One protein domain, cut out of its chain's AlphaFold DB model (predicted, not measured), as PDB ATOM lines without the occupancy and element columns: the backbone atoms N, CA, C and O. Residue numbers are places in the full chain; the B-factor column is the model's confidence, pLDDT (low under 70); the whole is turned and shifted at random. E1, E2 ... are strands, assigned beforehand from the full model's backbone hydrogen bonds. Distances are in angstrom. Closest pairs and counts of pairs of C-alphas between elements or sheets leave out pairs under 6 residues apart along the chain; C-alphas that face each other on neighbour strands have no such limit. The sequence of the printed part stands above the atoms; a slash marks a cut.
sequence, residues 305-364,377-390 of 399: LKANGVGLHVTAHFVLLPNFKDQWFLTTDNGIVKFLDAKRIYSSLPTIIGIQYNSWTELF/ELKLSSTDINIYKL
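What this domain is: This is residues 305 to 364 and 377 to 390 of the 399 residues of an uncharacterized protein of Anopheles dirus (UniProt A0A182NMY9). With little regular structure, this is a strongly twisted antiparallel sheet of four strands, E1 - E2 - E3 - E4, preceded by a looped stretch, residues 305 to 327. The 74 printed residues have no named helix; the class is all strand, with 23 residues in E1, E2, E3 and E4, in that chain order. The whole is compact, radius of gyration of the C-alphas 12.9 A, spanning 38 by 23 by 21 A.

Where its parts are: E1, residues 328 to 330, 7.2 A, begins at C-alpha (29.262, -2.407, 3.741). E2, residues 336 to 343, 19.8 A, bends by 67 degrees at residue 340. E3 is residues 351 to 357, 18.4 A. E4, residues 385 to 389, 13.5 A, ends at C-alpha (20.794, 5.019, -7.177).

How they stand to each other: E1, E2 and E3 form a meander, each strand the antiparallel neighbour of the one before, in two hairpins. Within hydrogen-bond range are N 329 and O 337, 3.0 A; N 353 and O 341, 2.8 A; and, between E3 and E4, N 388 and O 352, 2.8 A. Edge strands E1 and E4 are apart.

The domain as a whole: The farthest C-alphas, Tyr 346 and Phe 364, are 42.7 A apart. Residues 365 to 376 are not printed; C-alphas 364 and 377 are 16.1 A apart. The pLDDT is under 70 at residues 345 to 348, 358 to 364, 377 to 384 and 390.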
ATOM      1  N   LEU A 305      24.352  -7.243 -11.562       85.31
ATOM      2  CA  LEU A 305      23.796  -8.203 -10.601       85.31
ATOM      3  C   LEU A 305      24.449  -9.578 -10.774       85.31
ATOM      4  O   LEU A 305      24.686 -10.016 -11.904       85.31
ATOM      5  N   LYS A 306      24.722 -10.277  -9.669       83.31
ATOM      6  CA  LYS A 306      25.255 -11.642  -9.745       83.31
ATOM      7  C   LYS A 306      24.225 -12.595 -10.350       83.31
ATOM      8  O   LYS A 306      23.027 -12.467 -10.120       83.31
ATOM      9  N   ALA A 307      24.708 -13.588 -11.100       79.00
ATOM     10  CA  ALA A 307      23.857 -14.565 -11.785       79.00
ATOM     11  C   ALA A 307      22.987 -15.402 -10.827       79.00
ATOM     12  O   ALA A 307      21.919 -15.859 -11.214       79.00
ATOM     13  N   ASN A 308      23.422 -15.572  -9.575       78.44
ATOM     14  CA  ASN A 308      22.670 -16.255  -8.519       78.44
ATOM     15  C   ASN A 308      21.602 -15.363  -7.848       78.44
ATOM     16  O   ASN A 308      20.981 -15.800  -6.886       78.44
ATOM     17  N   GLY A 309      21.425 -14.116  -8.302       74.69
ATOM     18  CA  GLY A 309      20.438 -13.175  -7.769       74.69
ATOM     19  C   GLY A 309      20.800 -12.547  -6.421       74.69
ATOM     20  O   GLY A 309      20.035 -11.730  -5.928       74.69
ATOM     21  N   VAL A 310      21.954 -12.888  -5.836       80.50
ATOM     22  CA  VAL A 310      22.364 -12.422  -4.506       80.50
ATOM     23  C   VAL A 310      23.652 -11.612  -4.622       80.50
ATOM     24  O   VAL A 310      24.747 -12.172  -4.731       80.50
ATOM     25  N   GLY A 311      23.513 -10.287  -4.585       85.81
ATOM     26  CA  GLY A 311      24.624  -9.336  -4.592       85.81
ATOM     27  C   GLY A 311      24.884  -8.636  -5.927       85.81
ATOM     28  O   GLY A 311      24.333  -8.970  -6.979       85.81
ATOM     29  N   LEU A 312      25.759  -7.635  -5.870       88.88
ATOM     30  CA  LEU A 312      26.024  -6.692  -6.952       88.88
ATOM     31  C   LEU A 312      27.525  -6.515  -7.162       88.88
ATOM     32  O   LEU A 312      28.239  -6.104  -6.252       88.88
ATOM     33  N   HIS A 313      28.009  -6.743  -8.378       86.88
ATOM     34  CA  HIS A 313      29.337  -6.285  -8.766       86.88
ATOM     35  C   HIS A 313      29.278  -4.803  -9.121       86.88
ATOM     36  O   HIS A 313      28.667  -4.433 -10.122       86.88
ATOM     37  N   VAL A 314      29.921  -3.963  -8.315       84.25
ATOM     38  CA  VAL A 314      29.983  -2.511  -8.531       84.25
ATOM     39  C   VAL A 314      31.179  -2.152  -9.415       84.25
ATOM     40  O   VAL A 314      31.059  -1.311 -10.302       84.25
ATOM     41  N   THR A 315      32.316  -2.830  -9.224       78.31
ATOM     42  CA  THR A 315      33.504  -2.760 -10.093       78.31
ATOM     43  C   THR A 315      34.150  -4.145 -10.225       78.31
ATOM     44  O   THR A 315      33.704  -5.113  -9.607       78.31
ATOM     45  N   ALA A 316      35.247  -4.258 -10.985       73.88
ATOM     46  CA  ALA A 316      36.004  -5.508 -11.105       73.88
ATOM     47  C   ALA A 316      36.606  -6.022  -9.781       73.88
ATOM     48  O   ALA A 316      36.960  -7.198  -9.697       73.88
ATOM     49  N   HIS A 317      36.733  -5.161  -8.767       78.75
ATOM     50  CA  HIS A 317      37.352  -5.486  -7.476       78.75
ATOM     51  C   HIS A 317      36.445  -5.185  -6.278       78.75
ATOM     52  O   HIS A 317      36.850  -5.418  -5.144       78.75
ATOM     53  N   PHE A 318      35.234  -4.677  -6.519       83.94
ATOM     54  CA  PHE A 318      34.300  -4.298  -5.469       83.94
ATOM     55  C   PHE A 318      32.939  -4.949  -5.710       83.94
ATOM     56  O   PHE A 318      32.296  -4.729  -6.743       83.94
ATOM     57  N   VAL A 319      32.523  -5.775  -4.754       87.69
ATOM     58  CA  VAL A 319      31.275  -6.535  -4.784       87.69
ATOM     59  C   VAL A 319      30.518  -6.289  -3.488       87.69
ATOM     60  O   VAL A 319      31.125  -6.247  -2.426       87.69
ATOM     61  N   LEU A 320      29.203  -6.141  -3.597       89.75
ATOM     62  CA  LEU A 320      28.299  -6.070  -2.461       89.75
ATOM     63  C   LEU A 320      27.579  -7.404  -2.314       89.75
ATOM     64  O   LEU A 320      26.953  -7.883  -3.265       89.75
ATOM     65  N   LEU A 321      27.691  -8.015  -1.140       88.56
ATOM     66  CA  LEU A 321      27.043  -9.282  -0.798       88.56
ATOM     67  C   LEU A 321      26.428  -9.178   0.595       88.56
ATOM     68  O   LEU A 321      26.983  -8.477   1.434       88.56
ATOM     69  N   PRO A 322      25.343  -9.913   0.891       82.31
ATOM     70  CA  PRO A 322      24.769  -9.987   2.232       82.31
ATOM     71  C   PRO A 322      25.611 -10.919   3.124       82.31
ATOM     72  O   PRO A 322      25.132 -11.921   3.647       82.31
ATOM     73  N   ASN A 323      26.909 -10.637   3.230       84.06
ATOM     74  CA  ASN A 323      27.845 -11.310   4.120       84.06
ATOM     75  C   ASN A 323      28.551 -10.254   4.980       84.06
ATOM     76  O   ASN A 323      28.642  -9.094   4.589       84.06
ATOM     77  N   PHE A 324      29.077 -10.640   6.143       78.19
ATOM     78  CA  PHE A 324      29.607  -9.669   7.103       78.19
ATOM     79  C   PHE A 324      30.681  -8.726   6.530       78.19
ATOM     80  O   PHE A 324      30.740  -7.568   6.932       78.19
ATOM     81  N   LYS A 325      31.509  -9.201   5.593       81.75
ATOM     82  CA  LYS A 325      32.664  -8.465   5.064       81.75
ATOM     83  C   LYS A 325      32.298  -7.511   3.924       81.75
ATOM     84  O   LYS A 325      32.777  -6.385   3.895       81.75
ATOM     85  N   ASP A 326      31.455  -7.966   3.007       87.44
ATOM     86  CA  ASP A 326      31.157  -7.300   1.736       87.44
ATOM     87  C   ASP A 326      29.785  -6.594   1.756       87.44
ATOM     88  O   ASP A 326      29.337  -6.076   0.735       87.44
ATOM     89  N   GLN A 327      29.088  -6.576   2.898       89.81
ATOM     90  CA  GLN A 327      27.791  -5.905   3.047       89.81
ATOM     91  C   GLN A 327      27.902  -4.409   3.362       89.81
ATOM     92  O   GLN A 327      26.897  -3.806   3.711       89.81
ATOM     93  N   TRP A 328      29.079  -3.793   3.302       86.12
ATOM     94  CA  TRP A 328      29.262  -2.407   3.741       86.12
ATOM     95  C   TRP A 328      29.834  -1.543   2.622       86.12
ATOM     96  O   TRP A 328      30.744  -1.963   1.906       86.12
ATOM     97  N   PHE A 329      29.321  -0.324   2.478       86.50
ATOM     98  CA  PHE A 329      29.889   0.681   1.581       86.50
ATOM     99  C   PHE A 329      29.697   2.092   2.130       86.50
ATOM    100  O   PHE A 329      28.817   2.334   2.953       86.50
ATOM    101  N   LEU A 330      30.533   3.014   1.654       83.31
ATOM    102  CA  LEU A 330      30.467   4.431   1.990       83.31
ATOM    103  C   LEU A 330      29.804   5.199   0.843       83.31
ATOM    104  O   LEU A 330      30.144   4.992  -0.326       83.31
ATOM    105  N   THR A 331      28.866   6.080   1.167       80.19
ATOM    106  CA  THR A 331      28.251   7.004   0.209       80.19
ATOM    107  C   THR A 331      29.074   8.291   0.073       80.19
ATOM    108  O   THR A 331      29.963   8.574   0.873       80.19
ATOM    109  N   THR A 332      28.820   9.087  -0.970       78.12
ATOM    110  CA  THR A 332      29.565  10.336  -1.252       78.12
ATOM    111  C   THR A 332      29.392  11.421  -0.185       78.12
ATOM    112  O   THR A 332      30.197  12.341  -0.114       78.12
ATOM    113  N   ASP A 333      28.344  11.319   0.625       76.81
ATOM    114  CA  ASP A 333      28.029  12.137   1.799       76.81
ATOM    115  C   ASP A 333      28.595  11.547   3.108       76.81
ATOM    116  O   ASP A 333      28.187  11.952   4.191       76.81
ATOM    117  N   ASN A 334      29.545  10.607   3.022       73.62
ATOM    118  CA  ASN A 334      30.187   9.918   4.151       73.62
ATOM    119  C   ASN A 334      29.233   9.086   5.034       73.62
ATOM    120  O   ASN A 334      29.561   8.770   6.178       73.62
ATOM    121  N   GLY A 335      28.077   8.682   4.508       78.00
ATOM    122  CA  GLY A 335      27.177   7.741   5.172       78.00
ATOM    123  C   GLY A 335      27.684   6.303   5.065       78.00
ATOM    124  O   GLY A 335      28.059   5.844   3.983       78.00
ATOM    125  N   ILE A 336      27.680   5.565   6.177       82.44
ATOM    126  CA  ILE A 336      27.991   4.130   6.175       82.44
ATOM    127  C   ILE A 336      26.697   3.371   5.910       82.44
ATOM    128  O   ILE A 336      25.733   3.498   6.662       82.44
ATOM    129  N   VAL A 337      26.670   2.559   4.856       85.06
ATOM    130  CA  VAL A 337      25.474   1.816   4.463       85.06
ATOM    131  C   VAL A 337      25.716   0.321   4.555       85.06
ATOM    132  O   VAL A 337      26.671  -0.207   3.980       85.06
ATOM    133  N   LYS A 338      24.798  -0.375   5.231       86.88
ATOM    134  CA  LYS A 338      24.696  -1.832   5.185       86.88
ATOM    135  C   LYS A 338      23.835  -2.253   4.004       86.88
ATOM    136  O   LYS A 338      22.628  -2.026   3.985       86.88
ATOM    137  N   PHE A 339      24.464  -2.882   3.027       89.00
ATOM    138  CA  PHE A 339      23.843  -3.548   1.897       89.00
ATOM    139  C   PHE A 339      22.903  -4.667   2.358       89.00
ATOM    140  O   PHE A 339      23.298  -5.553   3.115       89.00
ATOM    141  N   LEU A 340      21.671  -4.644   1.853       85.69
ATOM    142  CA  LEU A 340      20.698  -5.720   2.027       85.69
ATOM    143  C   LEU A 340      20.478  -6.463   0.712       85.69
ATOM    144  O   LEU A 340      20.563  -7.688   0.670       85.69
ATOM    145  N   ASP A 341      20.206  -5.718  -0.361       84.94
ATOM    146  CA  ASP A 341      19.884  -6.295  -1.663       84.94
ATOM    147  C   ASP A 341      20.153  -5.305  -2.809       84.94
ATOM    148  O   ASP A 341      20.284  -4.097  -2.605       84.94
ATOM    149  N   ALA A 342      20.210  -5.805  -4.040       87.25
ATOM    150  CA  ALA A 342      20.234  -4.991  -5.246       87.25
ATOM    151  C   ALA A 342      19.215  -5.514  -6.254       87.25
ATOM    152  O   ALA A 342      19.244  -6.677  -6.650       87.25
ATOM    153  N   LYS A 343      18.350  -4.625  -6.746       84.62
ATOM    154  CA  LYS A 343      17.322  -4.972  -7.734       84.62
ATOM    155  C   LYS A 343      17.339  -4.014  -8.908       84.62
ATOM    156  O   LYS A 343      17.725  -2.852  -8.799       84.62
ATOM    157  N   ARG A 344      16.894  -4.498 -10.065       81.94
ATOM    158  CA  ARG A 344      16.674  -3.657 -11.242       81.94
ATOM    159  C   ARG A 344      15.226  -3.182 -11.231       81.94
ATOM    160  O   ARG A 344      14.327  -3.935 -11.583       81.94
ATOM    161  N   ILE A 345      15.018  -1.943 -10.797       67.81
ATOM    162  CA  ILE A 345      13.696  -1.320 -10.685       67.81
ATOM    163  C   ILE A 345      13.646  -0.169 -11.700       67.81
ATOM    164  O   ILE A 345      14.372   0.810 -11.552       67.81
ATOM    165  N   TYR A 346      12.866  -0.337 -12.774       60.53
ATOM    166  CA  TYR A 346      12.548   0.638 -13.843       60.53
ATOM    167  C   TYR A 346      13.705   1.350 -14.592       60.53
ATOM    168  O   TYR A 346      13.444   2.031 -15.580       60.53
ATOM    169  N   SER A 347      14.974   1.201 -14.191       63.12
ATOM    170  CA  SER A 347      16.127   1.896 -14.786       63.12
ATOM    171  C   SER A 347      17.176   0.948 -15.389       63.12
ATOM    172  O   SER A 347      17.196  -0.258 -15.126       63.12
ATOM    173  N   SER A 348      18.066   1.492 -16.229       66.94
ATOM    174  CA  SER A 348      19.155   0.734 -16.864       66.94
ATOM    175  C   SER A 348      20.241   0.280 -15.879       66.94
ATOM    176  O   SER A 348      20.978  -0.660 -16.193       66.94
ATOM    177  N   LEU A 349      20.316   0.886 -14.688       76.25
ATOM    178  CA  LEU A 349      21.277   0.555 -13.637       76.25
ATOM    179  C   LEU A 349      20.591  -0.155 -12.452       76.25
ATOM    180  O   LEU A 349      19.438   0.142 -12.134       76.25
ATOM    181  N   PRO A 350      21.273  -1.099 -11.778       81.75
ATOM    182  CA  PRO A 350      20.782  -1.686 -10.535       81.75
ATOM    183  C   PRO A 350      20.637  -0.619  -9.446       81.75
ATOM    184  O   PRO A 350      21.457   0.292  -9.335       81.75
ATOM    185  N   THR A 351      19.590  -0.752  -8.643       83.69
ATOM    186  CA  THR A 351      19.326   0.069  -7.460       83.69
ATOM    187  C   THR A 351      19.716  -0.729  -6.221       83.69
ATOM    188  O   THR A 351      19.391  -1.915  -6.134       83.69
ATOM    189  N   ILE A 352      20.433  -0.099  -5.293       87.00
ATOM    190  CA  ILE A 352      20.904  -0.726  -4.056       87.00
ATOM    191  C   ILE A 352      19.909  -0.421  -2.936       87.00
ATOM    192  O   ILE A 352      19.464   0.714  -2.795       87.00
ATOM    193  N   ILE A 353      19.577  -1.429  -2.139       85.25
ATOM    194  CA  ILE A 353      18.713  -1.333  -0.966       85.25
ATOM    195  C   ILE A 353      19.589  -1.587   0.261       85.25
ATOM    196  O   ILE A 353      20.281  -2.607   0.328       85.25
ATOM    197  N   GLY A 354      19.585  -0.663   1.220       86.69
ATOM    198  CA  GLY A 354      20.430  -0.767   2.405       86.69
ATOM    199  C   GLY A 354      20.004   0.143   3.550       86.69
ATOM    200  O   GLY A 354      19.191   1.043   3.368       86.69
ATOM    201  N   ILE A 355      20.568  -0.093   4.733       83.06
ATOM    202  CA  ILE A 355      20.324   0.706   5.943       83.06
ATOM    203  C   ILE A 355      21.478   1.693   6.101       83.06
ATOM    204  O   ILE A 355      22.633   1.265   6.143       83.06
ATOM    205  N   GLN A 356      21.182   2.994   6.161       81.31
ATOM    206  CA  GLN A 356      22.189   4.031   6.419       81.31
ATOM    207  C   GLN A 356      22.395   4.216   7.909       81.31
ATOM    208  O   GLN A 356      21.421   4.392   8.633       81.31
ATOM    209  N   TYR A 357      23.641   4.284   8.349       75.12
ATOM    210  CA  TYR A 357      23.995   4.668   9.704       75.12
ATOM    211  C   TYR A 357      24.609   6.064   9.683       75.12
ATOM    212  O   TYR A 357      25.670   6.283   9.097       75.12
ATOM    213  N   ASN A 358      23.915   7.004  10.323       64.50
ATOM    214  CA  ASN A 358      24.335   8.405  10.416       64.50
ATOM    215  C   ASN A 358      25.176   8.683  11.675       64.50
ATOM    216  O   ASN A 358      25.790   9.739  11.782       64.50
ATOM    217  N   SER A 359      25.215   7.736  12.617       61.00
ATOM    218  CA  SER A 359      25.983   7.803  13.862       61.00
ATOM    219  C   SER A 359      26.885   6.577  13.988       61.00
ATOM    220  O   SER A 359      26.404   5.443  13.930       61.00
ATOM    221  N   TRP A 360      28.180   6.801  14.179       62.69
ATOM    222  CA  TRP A 360      29.177   5.764  14.427       62.69
ATOM    223  C   TRP A 360      30.225   6.303  15.404       62.69
ATOM    224  O   TRP A 360      30.531   7.494  15.396       62.69
ATOM    225  N   THR A 361      30.743   5.431  16.263       56.22
ATOM    226  CA  THR A 361      31.823   5.729  17.211       56.22
ATOM    227  C   THR A 361      33.098   5.042  16.736       56.22
ATOM    228  O   THR A 361      33.074   3.867  16.363       56.22
ATOM    229  N   GLU A 362      34.219   5.765  16.720       54.50
ATOM    230  CA  GLU A 362      35.523   5.178  16.413       54.50
ATOM    231  C   GLU A 362      35.948   4.228  17.531       54.50
ATOM    232  O   GLU A 362      36.049   4.616  18.691       54.50
ATOM    233  N   LEU A 363      36.254   2.976  17.182       50.66
ATOM    234  CA  LEU A 363      36.721   1.982  18.155       50.66
ATOM    235  C   LEU A 363      38.082   2.357  18.783       50.66
ATOM    236  O   LEU A 363      38.467   1.795  19.799       50.66
ATOM    237  N   PHE A 364      38.817   3.287  18.165       46.38
ATOM    238  CA  PHE A 364      40.182   3.669  18.542       46.38
ATOM    239  C   PHE A 364      40.272   4.984  19.329       46.38
ATOM    240  O   PHE A 364      41.379   5.427  19.626       46.38
ATOM    241  N   GLU A 377      26.586  -3.117  23.575       42.66
ATOM    242  CA  GLU A 377      26.156  -3.299  22.195       42.66
ATOM    243  C   GLU A 377      26.298  -1.967  21.447       42.66
ATOM    244  O   GLU A 377      25.702  -0.958  21.831       42.66
ATOM    245  N   LEU A 378      27.069  -1.976  20.354       40.91
ATOM    246  CA  LEU A 378      27.114  -0.903  19.362       40.91
ATOM    247  C   LEU A 378      25.677  -0.498  18.998       40.91
ATOM    248  O   LEU A 378      25.002  -1.192  18.232       40.91
ATOM    249  N   LYS A 379      25.199   0.632  19.535       40.09
ATOM    250  CA  LYS A 379      23.892   1.200  19.186       40.09
ATOM    251  C   LYS A 379      23.954   1.789  17.784       40.09
ATOM    252  O   LYS A 379      24.126   2.985  17.574       40.09
ATOM    253  N   LEU A 380      23.790   0.915  16.805       44.12
ATOM    254  CA  LEU A 380      23.502   1.260  15.425       44.12
ATOM    255  C   LEU A 380      22.064   1.811  15.346       44.12
ATOM    256  O   LEU A 380      21.126   1.066  15.072       44.12
ATOM    257  N   SER A 381      21.855   3.104  15.623       47.50
ATOM    258  CA  SER A 381      20.525   3.719  15.505       47.50
ATOM    259  C   SER A 381      20.233   4.118  14.059       47.50
ATOM    260  O   SER A 381      20.521   5.235  13.629       47.50
ATOM    261  N   SER A 382      19.669   3.184  13.301       53.16
ATOM    262  CA  SER A 382      18.873   3.477  12.108       53.16
ATOM    263  C   SER A 382      18.069   2.240  11.714       53.16
ATOM    264  O   SER A 382      18.635   1.162  11.526       53.16
ATOM    265  N   THR A 383      16.749   2.392  11.622       54.44
ATOM    266  CA  THR A 383      15.798   1.346  11.203       54.44
ATOM    267  C   THR A 383      15.276   1.550   9.785       54.44
ATOM    268  O   THR A 383      14.536   0.704   9.283       54.44
ATOM    269  N   ASP A 384      15.660   2.644   9.127       62.31
ATOM    270  CA  ASP A 384      15.028   3.050   7.880       62.31
ATOM    271  C   ASP A 384      15.755   2.444   6.676       62.31
ATOM    272  O   ASP A 384      16.976   2.550   6.506       62.31
ATOM    273  N   ILE A 385      14.981   1.757   5.835       71.25
ATOM    274  CA  ILE A 385      15.466   1.163   4.591       71.25
ATOM    275  C   ILE A 385      15.560   2.270   3.542       71.25
ATOM    276  O   ILE A 385      14.545   2.807   3.099       71.25
ATOM    277  N   ASN A 386      16.780   2.547   3.088       75.38
ATOM    278  CA  ASN A 386      17.064   3.536   2.056       75.38
ATOM    279  C   ASN A 386      17.323   2.870   0.698       75.38
ATOM    280  O   ASN A 386      17.847   1.755   0.592       75.38
ATOM    281  N   ILE A 387      16.958   3.591  -0.363       75.50
ATOM    282  CA  ILE A 387      17.122   3.172  -1.756       75.50
ATOM    283  C   ILE A 387      18.152   4.087  -2.420       75.50
ATOM    284  O   ILE A 387      17.929   5.288  -2.565       75.50
ATOM    285  N   TYR A 388      19.261   3.509  -2.873       75.50
ATOM    286  CA  TYR A 388      20.381   4.232  -3.469       75.50
ATOM    287  C   TYR A 388      20.469   3.973  -4.966       75.50
ATOM    288  O   TYR A 388      20.479   2.827  -5.434       75.50
ATOM    289  N   LYS A 389      20.594   5.059  -5.730       73.75
ATOM    290  CA  LYS A 389      20.794   5.019  -7.177       73.75
ATOM    291  C   LYS A 389      22.255   5.303  -7.505       73.75
ATOM    292  O   LYS A 389      22.818   6.289  -7.047       73.75
ATOM    293  N   LEU A 390      22.849   4.462  -8.345       69.00
ATOM    294  CA  LEU A 390      24.210   4.672  -8.831       69.00
ATOM    295  C   LEU A 390      24.220   5.767  -9.911       69.00
ATOM    296  O   LEU A 390      23.511   5.666 -10.915       69.00
TER     297      LEU A 390